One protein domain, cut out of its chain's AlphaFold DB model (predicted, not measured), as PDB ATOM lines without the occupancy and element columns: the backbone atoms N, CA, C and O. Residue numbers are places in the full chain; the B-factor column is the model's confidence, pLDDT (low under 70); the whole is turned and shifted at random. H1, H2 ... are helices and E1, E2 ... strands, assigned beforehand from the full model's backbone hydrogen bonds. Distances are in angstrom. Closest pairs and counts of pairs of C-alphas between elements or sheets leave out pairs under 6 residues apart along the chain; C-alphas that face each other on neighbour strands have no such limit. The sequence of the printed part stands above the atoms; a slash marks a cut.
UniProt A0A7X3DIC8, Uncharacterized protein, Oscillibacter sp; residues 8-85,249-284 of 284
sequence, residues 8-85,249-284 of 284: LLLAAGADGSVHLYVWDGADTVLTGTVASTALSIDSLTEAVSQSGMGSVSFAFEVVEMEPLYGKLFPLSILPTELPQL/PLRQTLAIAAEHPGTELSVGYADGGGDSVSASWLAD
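AT A GLANCE: This is residues 8 to 85 and 249 to 284 of the 284 residues of an uncharacterized protein of Oscillibacter sp (UniProt A0A7X3DIC8). Two lobes are joined by one helix: a three-stranded sheet, E1 E2 E3, on one side, and on the other two separate hairpins, E4 E5 and E6 E7, with the short helix H2. H1 starts at the first sheet and its free part, residues 46 to 50, leads toward the second lobe. The printed part has 114 residues, with seven named strands and two named helices in the order E1 E2 E3 H1 E4 E5 H2 E6 E7; the three sheets are antiparallel. The class is mixed, with under half of the residues in named elements; the whole is loose, radius of gyration of the C-alphas 16.6 A, spans 47 by 33 by 27 A.

IN THESE COORDINATES: Find C-alpha 8 at (171.037, 199.424, 172.032), where E1, residues 8 to 12, begins and runs 13.6 A. E2, 18 to 23, is 16.5 A long, and E3 is 32 to 34. H1, 41 to 50, runs 14.2 A. Look next for E4, 56 to 58, E5, 77 to 79, and H2, 250 to 257. E6, 265 to 271, spans 17.1 A; E7, 276 to 283, spans 20.3 A, bends by 60 degrees at residue 280 and ends at (189.170, 191.456, 174.940).

HOW THE PARTS SIT: E1 E2 E3 form a meander, each strand the antiparallel neighbour of the one before; look for N 9 and O 21 at 2.9 A, and N 22 and O 32 at 3.0 A. H1 only grazes this sheet; its closest C-alphas to E1 are Ile 41 and Ala 12, 5.8 A. Hairpin E4 and E5 has N 57 and O 78 at 2.9 A; hairpin E6 and E7 has N 280 and O 268 at 2.8 A. The closest C-alphas of E5 and E6 are Ile 77 and Ser 266, 6.0 A; those of H2 and E7 are Thr 253 and Trp 281, 7.2 A. E1 and E4 are apart. In H1 and H2 every O i to N i+4 pair is within hydrogen-bond range.

THE WHOLE: The farthest C-alphas, Asp 15 and Gly 274, are 51.9 A apart. Residues 86 to 248 are not printed, and C-alphas 85 and 249 are 13.9 A apart across the cut. Of the links printed whole, E4 to E5 is long. pLDDT is under 70 at residues 27 to 35 and 51 to 54.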
ATOM      1  N   LEU A   8     172.137 198.799 172.751       85.31
ATOM      2  CA  LEU A   8     171.037 199.424 172.032       85.31
ATOM      3  C   LEU A   8     171.109 198.960 170.580       85.31
ATOM      4  O   LEU A   8     172.170 199.028 169.965       85.31
ATOM      5  N   LEU A   9     169.989 198.500 170.031       84.06
ATOM      6  CA  LEU A   9     169.893 198.088 168.635       84.06
ATOM      7  C   LEU A   9     168.762 198.855 167.956       84.06
ATOM      8  O   LEU A   9     167.622 198.828 168.415       84.06
ATOM      9  N   LEU A  10     169.077 199.508 166.839       88.44
ATOM     10  CA  LEU A  10     168.087 200.067 165.924       88.44
ATOM     11  C   LEU A  10     167.909 199.106 164.752       88.44
ATOM     12  O   LEU A  10     168.885 198.760 164.092       88.44
ATOM     13  N   ALA A  11     166.673 198.690 164.478       87.75
ATOM     14  CA  ALA A  11     166.384 197.804 163.354       87.75
ATOM     15  C   ALA A  11     165.176 198.280 162.547       87.75
ATOM     16  O   ALA A  11     164.162 198.710 163.105       87.75
ATOM     17  N   ALA A  12     165.280 198.158 161.223       88.88
ATOM     18  CA  ALA A  12     164.159 198.358 160.318       88.88
ATOM     19  C   ALA A  12     163.124 197.238 160.517       88.88
ATOM     20  O   ALA A  12     163.433 196.052 160.406       88.88
ATOM     21  N   GLY A  13     161.891 197.623 160.825       84.31
ATOM     22  CA  GLY A  13     160.752 196.728 160.949       84.31
ATOM     23  C   GLY A  13     160.104 196.435 159.599       84.31
ATOM     24  O   GLY A  13     160.124 197.247 158.673       84.31
ATOM     25  N   ALA A  14     159.466 195.268 159.498       83.94
ATOM     26  CA  ALA A  14     158.699 194.878 158.311       83.94
ATOM     27  C   ALA A  14     157.481 195.791 158.050       83.94
ATOM     28  O   ALA A  14     156.926 195.797 156.954       83.94
ATOM     29  N   ASP A  15     157.069 196.559 159.056       85.25
ATOM     30  CA  ASP A  15     155.997 197.552 159.025       85.25
ATOM     31  C   ASP A  15     156.446 198.922 158.487       85.25
ATOM     32  O   ASP A  15     155.643 199.853 158.434       85.25
ATOM     33  N   GLY A  16     157.710 199.060 158.074       84.69
ATOM     34  CA  GLY A  16     158.255 200.310 157.545       84.69
ATOM     35  C   GLY A  16     158.695 201.307 158.620       84.69
ATOM     36  O   GLY A  16     159.056 202.433 158.279       84.69
ATOM     37  N   SER A  17     158.675 200.920 159.898       88.81
ATOM     38  CA  SER A  17     159.159 201.739 161.012       88.81
ATOM     39  C   SER A  17     160.553 201.298 161.470       88.81
ATOM     40  O   SER A  17     161.026 200.220 161.115       88.81
ATOM     41  N   VAL A  18     161.246 202.139 162.239       90.56
ATOM     42  CA  VAL A  18     162.510 201.773 162.896       90.56
ATOM     43  C   VAL A  18     162.238 201.548 164.377       90.56
ATOM     44  O   VAL A  18     161.727 202.444 165.051       90.56
ATOM     45  N   HIS A  19     162.607 200.374 164.884       89.06
ATOM     46  CA  HIS A  19     162.414 199.960 166.275       89.06
ATOM     47  C   HIS A  19     163.715 200.122 167.062       89.06
ATOM     48  O   HIS A  19     164.782 199.789 166.548       89.06
ATOM     49  N   LEU A  20     163.620 200.593 168.310       87.31
ATOM     50  CA  LEU A  20     164.735 200.588 169.261       87.31
ATOM     51  C   LEU A  20     164.553 199.441 170.247       87.31
ATOM     52  O   LEU A  20     163.538 199.364 170.944       87.31
ATOM     53  N   TYR A  21     165.568 198.600 170.331       83.62
ATOM     54  CA  TYR A  21     165.669 197.524 171.295       83.62
ATOM     55  C   TYR A  21     166.738 197.859 172.324       83.62
ATOM     56  O   TYR A  21     167.822 198.326 171.973       83.62
ATOM     57  N   VAL A  22     166.431 197.598 173.589       82.38
ATOM     58  CA  VAL A  22     167.341 197.823 174.711       82.38
ATOM     59  C   VAL A  22     167.628 196.492 175.380       82.38
ATOM     60  O   VAL A  22     166.696 195.751 175.674       82.38
ATOM     61  N   TRP A  23     168.901 196.188 175.615       82.00
ATOM     62  CA  TRP A  23     169.341 194.997 176.334       82.00
ATOM     63  C   TRP A  23     170.197 195.385 177.529       82.00
ATOM     64  O   TRP A  23     171.090 196.218 177.396       82.00
ATOM     65  N   ASP A  24     169.974 194.758 178.675       77.94
ATOM     66  CA  ASP A  24     170.743 194.971 179.905       77.94
ATOM     67  C   ASP A  24     171.921 193.990 180.069       77.94
ATOM     68  O   ASP A  24     172.711 194.136 180.999       77.94
ATOM     69  N   GLY A  25     172.069 193.015 179.165       72.38
ATOM     70  CA  GLY A  25     173.097 191.976 179.251       72.38
ATOM     71  C   GLY A  25     172.637 190.673 179.920       72.38
ATOM     72  O   GLY A  25     173.460 189.772 180.065       72.38
ATOM     73  N   ALA A  26     171.367 190.552 180.332       73.19
ATOM     74  CA  ALA A  26     170.824 189.349 180.971       73.19
ATOM     75  C   ALA A  26     170.269 188.308 179.970       73.19
ATOM     76  O   ALA A  26     170.028 188.595 178.797       73.19
ATOM     77  N   ASP A  27     170.028 187.086 180.459       63.06
ATOM     78  CA  ASP A  27     169.977 185.855 179.655       63.06
ATOM     79  C   ASP A  27     168.921 185.761 178.539       63.06
ATOM     80  O   ASP A  27     169.084 184.907 177.671       63.06
ATOM     81  N   THR A  28     167.821 186.532 178.519       52.31
ATOM     82  CA  THR A  28     166.740 186.201 177.553       52.31
ATOM     83  C   THR A  28     165.846 187.300 176.987       52.31
ATOM     84  O   THR A  28     165.081 186.981 176.077       52.31
ATOM     85  N   VAL A  29     165.880 188.564 177.422       52.94
ATOM     86  CA  VAL A  29     164.917 189.549 176.890       52.94
ATOM     87  C   VAL A  29     165.536 190.936 176.759       52.94
ATOM     88  O   VAL A  29     166.121 191.462 177.698       52.94
ATOM     89  N   LEU A  30     165.353 191.540 175.582       58.00
ATOM     90  CA  LEU A  30     165.486 192.980 175.374       58.00
ATOM     91  C   LEU A  30     164.511 193.662 176.345       58.00
ATOM     92  O   LEU A  30     163.299 193.573 176.157       58.00
ATOM     93  N   THR A  31     165.022 194.276 177.414       55.47
ATOM     94  CA  THR A  31     164.247 194.825 178.542       55.47
ATOM     95  C   THR A  31     163.210 195.867 178.121       55.47
ATOM     96  O   THR A  31     162.261 196.126 178.862       55.47
ATOM     97  N   GLY A  32     163.322 196.409 176.906       59.78
ATOM     98  CA  GLY A  32     162.250 197.160 176.273       59.78
ATOM     99  C   GLY A  32     162.368 197.232 174.753       59.78
ATOM    100  O   GLY A  32     163.462 197.285 174.190       59.78
ATOM    101  N   THR A  33     161.212 197.295 174.098       61.19
ATOM    102  CA  THR A  33     161.049 197.693 172.697       61.19
ATOM    103  C   THR A  33     160.341 199.039 172.634       61.19
ATOM    104  O   THR A  33     159.230 199.192 173.141       61.19
ATOM    105  N   VAL A  34     160.950 200.021 171.968       65.88
ATOM    106  CA  VAL A  34     160.210 201.184 171.465       65.88
ATOM    107  C   VAL A  34     159.671 200.798 170.096       65.88
ATOM    108  O   VAL A  34     160.426 200.732 169.129       65.88
ATOM    109  N   ALA A  35     158.363 200.538 170.034       63.75
ATOM    110  CA  ALA A  35     157.679 200.006 168.852       63.75
ATOM    111  C   ALA A  35     157.670 200.944 167.624       63.75
ATOM    112  O   ALA A  35     157.132 200.574 166.589       63.75
ATOM    113  N   SER A  36     158.179 202.175 167.740       70.75
ATOM    114  CA  SER A  36     158.423 203.080 166.612       70.75
ATOM    115  C   SER A  36     159.260 204.269 167.084       70.75
ATOM    116  O   SER A  36     158.897 204.961 168.039       70.75
ATOM    117  N   THR A  37     160.398 204.496 166.438       83.56
ATOM    118  CA  THR A  37     161.212 205.708 166.593       83.56
ATOM    119  C   THR A  37     160.804 206.753 165.548       83.56
ATOM    120  O   THR A  37     160.125 206.446 164.572       83.56
ATOM    121  N   ALA A  38     161.251 207.999 165.718       87.62
ATOM    122  CA  ALA A  38     161.072 209.039 164.701       87.62
ATOM    123  C   ALA A  38     161.996 208.865 163.473       87.62
ATOM    124  O   ALA A  38     161.933 209.673 162.546       87.62
ATOM    125  N   LEU A  39     162.872 207.851 163.470       89.62
ATOM    126  CA  LEU A  39     163.806 207.586 162.380       89.62
ATOM    127  C   LEU A  39     163.095 206.901 161.211       89.62
ATOM    128  O   LEU A  39     162.301 205.978 161.397       89.62
ATOM    129  N   SER A  40     163.431 207.320 159.993       91.12
ATOM    130  CA  SER A  40     163.067 206.587 158.784       91.12
ATOM    131  C   SER A  40     164.079 205.467 158.515       91.12
ATOM    132  O   SER A  40     165.242 205.543 158.923       91.12
ATOM    133  N   ILE A  41     163.646 204.435 157.788       92.06
ATOM    134  CA  ILE A  41     164.536 203.358 157.330       92.06
ATOM    135  C   ILE A  41     165.649 203.917 156.434       92.06
ATOM    136  O   ILE A  41     166.792 203.478 156.543       92.06
ATOM    137  N   ASP A  42     165.342 204.914 155.600       92.56
ATOM    138  CA  ASP A  42     166.323 205.551 154.719       92.56
ATOM    139  C   ASP A  42     167.416 206.260 155.526       92.56
ATOM    140  O   ASP A  42     168.596 206.051 155.263       92.56
ATOM    141  N   SER A  43     167.044 207.020 156.564       91.56
ATOM    142  CA  SER A  43     168.012 207.696 157.438       91.56
ATOM    143  C   SER A  43     168.869 206.707 158.228       91.56
ATOM    144  O   SER A  43     170.067 206.933 158.384       91.56
ATOM    145  N   LEU A  44     168.288 205.597 158.698       90.69
ATOM    146  CA  LEU A  44     169.057 204.531 159.347       90.69
ATOM    147  C   LEU A  44     170.044 203.884 158.363       90.69
ATOM    148  O   LEU A  44     171.212 203.695 158.691       90.69
ATOM    149  N   THR A  45     169.590 203.576 157.148       88.44
ATOM    150  CA  THR A  45     170.412 202.943 156.106       88.44
ATOM    151  C   THR A  45     171.554 203.855 155.666       88.44
ATOM    152  O   THR A  45     172.686 203.397 155.502       88.44
ATOM    153  N   GLU A  46     171.282 205.150 155.511       89.50
ATOM    154  CA  GLU A  46     172.287 206.160 155.194       89.50
ATOM    155  C   GLU A  46     173.339 206.263 156.305       89.50
ATOM    156  O   GLU A  46     174.531 206.179 156.013       89.50
ATOM    157  N   ALA A  47     172.919 206.350 157.573       86.94
ATOM    158  CA  ALA A  47     173.832 206.410 158.713       86.94
ATOM    159  C   ALA A  47     174.738 205.168 158.803       86.94
ATOM    160  O   ALA A  47     175.949 205.296 158.974       86.94
ATOM    161  N   VAL A  48     174.176 203.966 158.621       83.12
ATOM    162  CA  VAL A  48     174.955 202.715 158.595       83.12
ATOM    163  C   VAL A  48     175.950 202.715 157.435       83.12
ATOM    164  O   VAL A  48     177.117 202.380 157.629       83.12
ATOM    165  N   SER A  49     175.530 203.155 156.247       80.69
ATOM    166  CA  SER A  49     176.393 203.205 155.057       80.69
ATOM    167  C   SER A  49     177.556 204.194 155.205       80.69
ATOM    168  O   SER A  49     178.620 203.983 154.628       80.69
ATOM    169  N   GLN A  50     177.365 205.267 155.975       80.31
ATOM    170  CA  GLN A  50     178.384 206.287 156.240       80.31
ATOM    171  C   GLN A  50     179.356 205.909 157.365       80.31
ATOM    172  O   GLN A  50     180.395 206.551 157.491       80.31
ATOM    173  N   SER A  51     179.062 204.870 158.155       69.62
ATOM    174  CA  SER A  51     179.908 204.458 159.287       69.62
ATOM    175  C   SER A  51     181.319 204.008 158.885       69.62
ATOM    176  O   SER A  51     182.197 203.911 159.736       69.62
ATOM    177  N   GLY A  52     181.541 203.691 157.603       64.94
ATOM    178  CA  GLY A  52     182.821 203.188 157.099       64.94
ATOM    179  C   GLY A  52     183.155 201.764 157.556       64.94
ATOM    180  O   GLY A  52     184.112 201.174 157.054       64.94
ATOM    181  N   MET A  53     182.358 201.181 158.456       63.62
ATOM    182  CA  MET A  53     182.453 199.774 158.805       63.62
ATOM    183  C   MET A  53     181.866 198.961 157.656       63.62
ATOM    184  O   MET A  53     180.727 199.169 157.237       63.62
ATOM    185  N   GLY A  54     182.677 198.056 157.108       68.94
ATOM    186  CA  GLY A  54     182.217 197.093 156.116       68.94
ATOM    187  C   GLY A  54     181.188 196.125 156.703       68.94
ATOM    188  O   GLY A  54     180.634 196.326 157.782       68.94
ATOM    189  N   SER A  55     180.953 195.018 156.006       79.62
ATOM    190  CA  SER A  55     180.094 193.960 156.539       79.62
ATOM    191  C   SER A  55     180.651 193.449 157.873       79.62
ATOM    192  O   SER A  55     181.769 192.926 157.925       79.62
ATOM    193  N   VAL A  56     179.869 193.575 158.942       85.69
ATOM    194  CA  VAL A  56     180.147 192.985 160.257       85.69
ATOM    195  C   VAL A  56     179.109 191.911 160.563       85.69
ATOM    196  O   VAL A  56     177.984 191.970 160.067       85.69
ATOM    197  N   SER A  57     179.481 190.933 161.378       87.88
ATOM    198  CA  SER A  57     178.556 189.941 161.928       87.88
ATOM    199  C   SER A  57     178.709 189.874 163.436       87.88
ATOM    200  O   SER A  57     179.802 190.079 163.965       87.88
ATOM    201  N   PHE A  58     177.629 189.551 164.132       89.06
ATOM    202  CA  PHE A  58     177.725 189.185 165.537       89.06
ATOM    203  C   PHE A  58     178.213 187.743 165.674       89.06
ATOM    204  O   PHE A  58     177.906 186.887 164.839       89.06
ATOM    205  N   ALA A  59     178.941 187.437 166.751       91.00
ATOM    206  CA  ALA A  59     179.449 186.086 166.992       91.00
ATOM    207  C   ALA A  59     178.346 185.014 166.961       91.00
ATOM    208  O   ALA A  59     178.570 183.933 166.414       91.00
ATOM    209  N   PHE A  60     177.147 185.320 167.475       88.81
ATOM    210  CA  PHE A  60     176.021 184.377 167.470       88.81
ATOM    211  C   PHE A  60     175.528 184.006 166.059       88.81
ATOM    212  O   PHE A  60     175.001 182.911 165.875       88.81
ATOM    213  N   GLU A  61     175.700 184.882 165.065       89.31
ATOM    214  CA  GLU A  61     175.211 184.670 163.693       89.31
ATOM    215  C   GLU A  61     176.076 183.672 162.920       89.31
ATOM    216  O   GLU A  61     175.609 183.019 161.987       89.31
ATOM    217  N   VAL A  62     177.344 183.535 163.313       88.81
ATOM    218  CA  VAL A  62     178.360 182.771 162.575       88.81
ATOM    219  C   VAL A  62     178.828 181.511 163.306       88.81
ATOM    220  O   VAL A  62     179.735 180.825 162.834       88.81
ATOM    221  N   VAL A  63     178.181 181.142 164.419       88.50
ATOM    222  CA  VAL A  63     178.513 179.939 165.211       88.50
ATOM    223  C   VAL A  63     178.492 178.659 164.374       88.50
ATOM    224  O   VAL A  63     179.326 177.777 164.575       88.50
ATOM    225  N   GLU A  64     177.574 178.559 163.410       88.94
ATOM    226  CA  GLU A  64     177.480 177.396 162.520       88.94
ATOM    227  C   GLU A  64     178.667 177.286 161.545       88.94
ATOM    228  O   GLU A  64     178.965 176.190 161.070       88.94
ATOM    229  N   MET A  65     179.366 178.393 161.261       86.56
ATOM    230  CA  MET A  65     180.516 178.410 160.350       86.56
ATOM    231  C   MET A  65     181.796 177.895 161.016       86.56
ATOM    232  O   MET A  65     182.537 177.119 160.412       86.56
ATOM    233  N   GLU A  66     182.069 178.312 162.256       86.19
ATOM    234  CA  GLU A  66     183.202 177.821 163.049       86.19
ATOM    235  C   GLU A  66     182.818 177.764 164.542       86.19
ATOM    236  O   GLU A  66     182.502 178.796 165.134       86.19
ATOM    237  N   PRO A  67     182.898 176.591 165.207       88.31
ATOM    238  CA  PRO A  67     182.439 176.438 166.593       88.31
ATOM    239  C   PRO A  67     183.124 177.352 167.618       88.31
ATOM    240  O   PRO A  67     182.604 177.537 168.718       88.31
ATOM    241  N   LEU A  68     184.296 177.909 167.288       90.12
ATOM    242  CA  LEU A  68     185.015 178.842 168.157       90.12
ATOM    243  C   LEU A  68     184.236 180.144 168.388       90.12
ATOM    244  O   LEU A  68     184.356 180.711 169.469       90.12
ATOM    245  N   TYR A  69     183.392 180.578 167.446       90.12
ATOM    246  CA  TYR A  69     182.548 181.762 167.635       90.12
ATOM    247  C   TYR A  69     181.544 181.589 168.775       90.12
ATOM    248  O   TYR A  69     181.294 182.530 169.520       90.12
ATOM    249  N   GLY A  70     181.037 180.368 168.984       90.00
ATOM    250  CA  GLY A  70     180.114 180.061 170.080       90.00
ATOM    251  C   GLY A  70     180.737 180.158 171.477       90.00
ATOM    252  O   GLY A  70     180.027 180.000 172.465       90.00
ATOM    253  N   LYS A  71     182.053 180.386 171.572       91.88
ATOM    254  CA  LYS A  71     182.745 180.638 172.840       91.88
ATOM    255  C   LYS A  71     182.858 182.119 173.186       91.88
ATOM    256  O   LYS A  71     183.196 182.412 174.326       91.88
ATOM    257  N   LEU A  72     182.637 183.027 172.240       92.50
ATOM    258  CA  LEU A  72     182.703 184.464 172.495       92.50
ATOM    259  C   LEU A  72     181.438 184.963 173.190       92.50
ATOM    260  O   LEU A  72     180.406 184.287 173.197       92.50
ATOM    261  N   PHE A  73     181.496 186.191 173.698       90.19
ATOM    262  CA  PHE A  73     180.288 186.949 173.982       90.19
ATOM    263  C   PHE A  73     179.428 187.035 172.705       90.19
ATOM    264  O   PHE A  73     179.955 187.447 171.664       90.19
ATOM    265  N   PRO A  74     178.128 186.672 172.748       88.19
ATOM    266  CA  PRO A  74     177.284 186.565 171.554       88.19
ATOM    267  C   PRO A  74     177.263 187.817 170.674       88.19
ATOM    268  O   PRO A  74     177.210 187.691 169.452       88.19
ATOM    269  N   LEU A  75     177.338 189.006 171.282       87.31
ATOM    270  CA  LEU A  75     177.310 190.290 170.576       87.31
ATOM    271  C   LEU A  75     178.699 190.849 170.226       87.31
ATOM    272  O   LEU A  75     178.791 192.004 169.825       87.31
ATOM    273  N   SER A  76     179.764 190.045 170.315       89.56
ATOM    274  CA  SER A  76     181.071 190.451 169.779       89.56
ATOM    275  C   SER A  76     180.933 190.810 168.297       89.56
ATOM    276  O   SER A  76     180.352 190.032 167.534       89.56
ATOM    277  N   ILE A  77     181.466 191.967 167.898       87.06
ATOM    278  CA  ILE A  77     181.368 192.481 166.527       87.06
ATOM    279  C   ILE A  77     182.567 191.982 165.725       87.06
ATOM    280  O   ILE A  77     183.719 192.305 166.012       87.06
ATOM    281  N   LEU A  78     182.284 191.198 164.689       89.50
ATOM    282  CA  LEU A  78     183.280 190.513 163.881       89.50
ATOM    283  C   LEU A  78     183.286 191.099 162.462       89.50
ATOM    284  O   LEU A  78     182.387 190.803 161.672       89.50
ATOM    285  N   PRO A  79     184.270 191.943 162.108       86.44
ATOM    286  CA  PRO A  79     184.434 192.417 160.743       86.44
ATOM    287  C   PRO A  79     184.729 191.274 159.762       86.44
ATOM    288  O   PRO A  79     185.579 190.419 160.015       86.44
ATOM    289  N   THR A  80     184.062 191.304 158.605       83.31
ATOM    290  CA  THR A  80     184.310 190.355 157.501       83.31
ATOM    291  C   THR A  80     185.683 190.589 156.863       83.31
ATOM    292  O   THR A  80     186.362 189.644 156.466       83.31
ATOM    293  N   GLU A  81     186.113 191.852 156.804       86.06
ATOM    294  CA  GLU A  81     187.446 192.278 156.376       86.06
ATOM    295  C   GLU A  81     188.077 193.126 157.480       86.06
ATOM    296  O   GLU A  81     187.416 193.999 158.038       86.06
ATOM    297  N   LEU A  82     189.350 192.878 157.803       87.94
ATOM    298  CA  LEU A  82     190.022 193.619 158.872       87.94
ATOM    299  C   LEU A  82     190.065 195.121 158.546       87.94
ATOM    300  O   LEU A  82     190.523 195.484 157.458       87.94
ATOM    301  N   PRO A  83     189.645 195.994 159.480       88.69
ATOM    302  CA  PRO A  83     189.687 197.429 159.254       88.69
ATOM    303  C   PRO A  83     191.136 197.911 159.136       88.69
ATOM    304  O   PRO A  83     192.029 197.459 159.856       88.69
ATOM    305  N   GLN A  84     191.367 198.860 158.230       90.88
ATOM    306  CA  GLN A  84     192.655 199.536 158.096       90.88
ATOM    307  C   GLN A  84     192.686 200.747 159.022       90.88
ATOM    308  O   GLN A  84     192.270 201.839 158.649       90.88
ATOM    309  N   LEU A  85     193.161 200.529 160.244       93.94
ATOM    310  CA  LEU A  85     193.315 201.589 161.232       93.94
ATOM    311  C   LEU A  85     194.745 202.136 161.200       93.94
ATOM    312  O   LEU A  85     195.686 201.342 161.102       93.94
ATOM    313  N   PRO A 249     195.031 188.336 162.235       92.44
ATOM    314  CA  PRO A 249     193.951 187.677 161.514       92.44
ATOM    315  C   PRO A 249     192.869 187.189 162.477       92.44
ATOM    316  O   PRO A 249     193.193 186.509 163.450       92.44
ATOM    317  N   LEU A 250     191.596 187.460 162.164       89.56
ATOM    318  CA  LEU A 250     190.457 187.116 163.024       89.56
ATOM    319  C   LEU A 250     190.535 185.669 163.529       89.56
ATOM    320  O   LEU A 250     190.408 185.418 164.718       89.56
ATOM    321  N   ARG A 251     190.862 184.712 162.653       89.25
ATOM    322  CA  ARG A 251     190.986 183.299 163.035       89.25
ATOM    323  C   ARG A 251     192.020 183.032 164.136       89.25
ATOM    324  O   ARG A 251     191.813 182.152 164.966       89.25
ATOM    325  N   GLN A 252     193.134 183.763 164.140       92.19
ATOM    326  CA  GLN A 252     194.147 183.650 165.192       92.19
ATOM    327  C   GLN A 252     193.640 184.267 166.495       92.19
ATOM    328  O   GLN A 252     193.769 183.642 167.545       92.19
ATOM    329  N   THR A 253     192.993 185.433 166.423       93.00
ATOM    330  CA  THR A 253     192.347 186.071 167.577       93.00
ATOM    331  C   THR A 253     191.306 185.155 168.214       93.00
ATOM    332  O   THR A 253     191.321 184.962 169.426       93.00
ATOM    333  N   LEU A 254     190.453 184.513 167.408       91.06
ATOM    334  CA  LEU A 254     189.447 183.560 167.886       91.06
ATOM    335  C   LEU A 254     190.065 182.384 168.632       91.06
ATOM    336  O   LEU A 254     189.519 181.952 169.641       91.06
ATOM    337  N   ALA A 255     191.189 181.853 168.145       90.94
ATOM    338  CA  ALA A 255     191.865 180.742 168.804       90.94
ATOM    339  C   ALA A 255     192.343 181.124 170.215       90.94
ATOM    340  O   ALA A 255     192.218 180.309 171.125       90.94
ATOM    341  N   ILE A 256     192.823 182.359 170.396       92.31
ATOM    342  CA  ILE A 256     193.261 182.901 171.692       92.31
ATOM    343  C   ILE A 256     192.050 183.190 172.592       92.31
ATOM    344  O   ILE A 256     191.998 182.752 173.740       92.31
ATOM    345  N   ALA A 257     191.038 183.885 172.068       91.75
ATOM    346  CA  ALA A 257     189.834 184.238 172.819       91.75
ATOM    347  C   ALA A 257     189.044 182.998 173.268       91.75
ATOM    348  O   ALA A 257     188.472 182.971 174.348       91.75
ATOM    349  N   ALA A 258     189.078 181.916 172.488       87.25
ATOM    350  CA  ALA A 258     188.443 180.646 172.824       87.25
ATOM    351  C   ALA A 258     189.018 179.939 174.069       87.25
ATOM    352  O   ALA A 258     188.418 178.952 174.525       87.25
ATOM    353  N   GLU A 259     190.165 180.386 174.588       91.50
ATOM    354  CA  GLU A 259     190.713 179.959 175.883       91.50
ATOM    355  C   GLU A 259     190.013 180.648 177.068       91.50
ATOM    356  O   GLU A 259     190.075 180.145 178.189       91.50
ATOM    357  N   HIS A 260     189.267 181.726 176.804       92.81
ATOM    358  CA  HIS A 260     188.534 182.539 177.773       92.81
ATOM    359  C   HIS A 260     187.055 182.652 177.345       92.81
ATOM    360  O   HIS A 260     186.641 183.630 176.726       92.81
ATOM    361  N   PRO A 261     186.227 181.619 177.599       91.00
ATOM    362  CA  PRO A 261     184.833 181.630 177.170       91.00
ATOM    363  C   PRO A 261     184.053 182.818 177.742       91.00
ATOM    364  O   PRO A 261     184.127 183.093 178.937       91.00
ATOM    365  N   GLY A 262     183.265 183.474 176.895       89.81
ATOM    366  CA  GLY A 262     182.471 184.652 177.232       89.81
ATOM    367  C   GLY A 262     183.161 185.988 176.960       89.81
ATOM    368  O   GLY A 262     182.496 187.005 177.107       89.81
ATOM    369  N   THR A 263     184.432 185.998 176.534       92.25
ATOM    370  CA  THR A 263     185.148 187.229 176.157       92.25
ATOM    371  C   THR A 263     184.446 187.964 175.021       92.25
ATOM    372  O   THR A 263     184.092 187.361 173.999       92.25
ATOM    373  N   GLU A 264     184.283 189.272 175.188       91.69
ATOM    374  CA  GLU A 264     183.803 190.178 174.156       91.69
ATOM    375  C   GLU A 264     184.978 190.671 173.314       91.69
ATOM    376  O   GLU A 264     185.935 191.248 173.828       91.69
ATOM    377  N   LEU A 265     184.919 190.414 172.005       92.69
ATOM    378  CA  LEU A 265     185.930 190.894 171.070       92.69
ATOM    379  C   LEU A 265     185.467 192.160 170.361       92.69
ATOM    380  O   LEU A 265     184.383 192.206 169.774       92.69
ATOM    381  N   SER A 266     186.355 193.148 170.344       90.56
ATOM    382  CA  SER A 266     186.217 194.376 169.566       90.56
ATOM    383  C   SER A 266     187.578 194.819 169.022       90.56
ATOM    384  O   SER A 266     188.621 194.280 169.396       90.56
ATOM    385  N   VAL A 267     187.588 195.774 168.093       92.44
ATOM    386  CA  VAL A 267     188.828 196.378 167.585       92.44
ATOM    387  C   VAL A 267     189.022 197.732 168.255       92.44
ATOM    388  O   VAL A 267     188.107 198.552 168.275       92.44
ATOM    389  N   GLY A 268     190.228 197.982 168.758       95.19
ATOM    390  CA  GLY A 268     190.590 199.265 169.346       95.19
ATOM    391  C   GLY A 268     192.089 199.429 169.538       95.19
ATOM    392  O   GLY A 268     192.881 198.538 169.241       95.19
ATOM    393  N   TYR A 269     192.497 200.592 170.014       97.38
ATOM    394  CA  TYR A 269     193.891 200.911 170.286       97.38
ATOM    395  C   TYR A 269     194.288 200.464 171.689       97.38
ATOM    396  O   TYR A 269     193.521 200.643 172.633       97.38
ATOM    397  N   ALA A 270     195.492 199.911 171.828       95.44
ATOM    398  CA  ALA A 270     196.055 199.524 173.117       95.44
ATOM    399  C   ALA A 270     197.250 200.423 173.447       95.44
ATOM    400  O   ALA A 270     198.332 200.282 172.873       95.44
ATOM    401  N   ASP A 271     197.048 201.370 174.359       96.19
ATOM    402  CA  ASP A 271     198.082 202.302 174.777       96.19
ATOM    403  C   ASP A 271     198.913 201.719 175.928       96.19
ATOM    404  O   ASP A 271     198.420 201.486 177.034       96.19
ATOM    405  N   GLY A 272     200.191 201.458 175.651       93.69
ATOM    406  CA  GLY A 272     201.168 200.950 176.619       93.69
ATOM    407  C   GLY A 272     201.992 202.028 177.330       93.69
ATOM    408  O   GLY A 272     202.911 201.688 178.069       93.69
ATOM    409  N   GLY A 273     201.726 203.314 177.092       92.50
ATOM    410  CA  GLY A 273     202.453 204.428 177.703       92.50
ATOM    411  C   GLY A 273     203.529 205.069 176.817       92.50
ATOM    412  O   GLY A 273     204.021 206.139 177.170       92.50
ATOM    413  N   GLY A 274     203.860 204.472 175.666       93.56
ATOM    414  CA  GLY A 274     204.877 204.972 174.729       93.56
ATOM    415  C   GLY A 274     204.394 206.079 173.784       93.56
ATOM    416  O   GLY A 274     203.270 206.562 173.910       93.56
ATOM    417  N   ASP A 275     205.242 206.434 172.815       95.38
ATOM    418  CA  ASP A 275     204.988 207.519 171.846       95.38
ATOM    419  C   ASP A 275     204.199 207.065 170.603       95.38
ATOM    420  O   ASP A 275     203.917 207.844 169.691       95.38
ATOM    421  N   SER A 276     203.879 205.773 170.530       95.75
ATOM    422  CA  SER A 276     203.150 205.163 169.425       95.75
ATOM    423  C   SER A 276     202.162 204.136 169.954       95.75
ATOM    424  O   SER A 276     202.482 203.358 170.856       95.75
ATOM    425  N   VAL A 277     200.967 204.135 169.373       97.38
ATOM    426  CA  VAL A 277     199.854 203.274 169.767       97.38
ATOM    427  C   VAL A 277     199.286 202.612 168.519       97.38
ATOM    428  O   VAL A 277     198.930 203.281 167.552       97.38
ATOM    429  N   SER A 278     199.212 201.284 168.523       96.50
ATOM    430  CA  SER A 278     198.669 200.504 167.407       96.50
ATOM    431  C   SER A 278     197.286 199.959 167.742       96.50
ATOM    432  O   SER A 278     196.990 199.641 168.898       96.50
ATOM    433  N   ALA A 279     196.446 199.830 166.719       95.88
ATOM    434  CA  ALA A 279     195.192 199.104 166.826       95.88
ATOM    435  C   ALA A 279     195.456 197.603 167.002       95.88
ATOM    436  O   ALA A 279     196.398 197.039 166.440       95.88
ATOM    437  N   SER A 280     194.597 196.960 167.779       95.00
ATOM    438  CA  SER A 280     194.646 195.551 168.141       95.00
ATOM    439  C   SER A 280     193.228 195.018 168.376       95.00
ATOM    440  O   SER A 280     192.248 195.766 168.352       95.00
ATOM    441  N   TRP A 281     193.117 193.709 168.581       94.19
ATOM    442  CA  TRP A 281     191.895 193.130 169.124       94.19
ATOM    443  C   TRP A 281     191.877 193.333 170.633       94.19
ATOM    444  O   TRP A 281     192.817 192.930 171.318       94.19
ATOM    445  N   LEU A 282     190.805 193.940 171.123       92.69
ATOM    446  CA  LEU A 282     190.515 194.095 172.538       92.69
ATOM    447  C   LEU A 282     189.662 192.918 173.011       92.69
ATOM    448  O   LEU A 282     188.860 192.374 172.245       92.69
ATOM    449  N   ALA A 283     189.869 192.535 174.265       90.25
ATOM    450  CA  ALA A 283     189.170 191.456 174.940       90.25
ATOM    451  C   ALA A 283     188.633 191.998 176.266       90.25
ATOM    452  O   ALA A 283     189.419 192.211 177.191       90.25
ATOM    453  N   ASP A 284     187.321 192.229 176.312       84.50
ATOM    454  CA  ASP A 284     186.582 192.712 177.486       84.50
ATOM    455  C   ASP A 284     185.785 191.570 178.160       84.50
ATOM    456  O   ASP A 284     185.445 190.563 177.478       84.50
TER     457      ASP A 284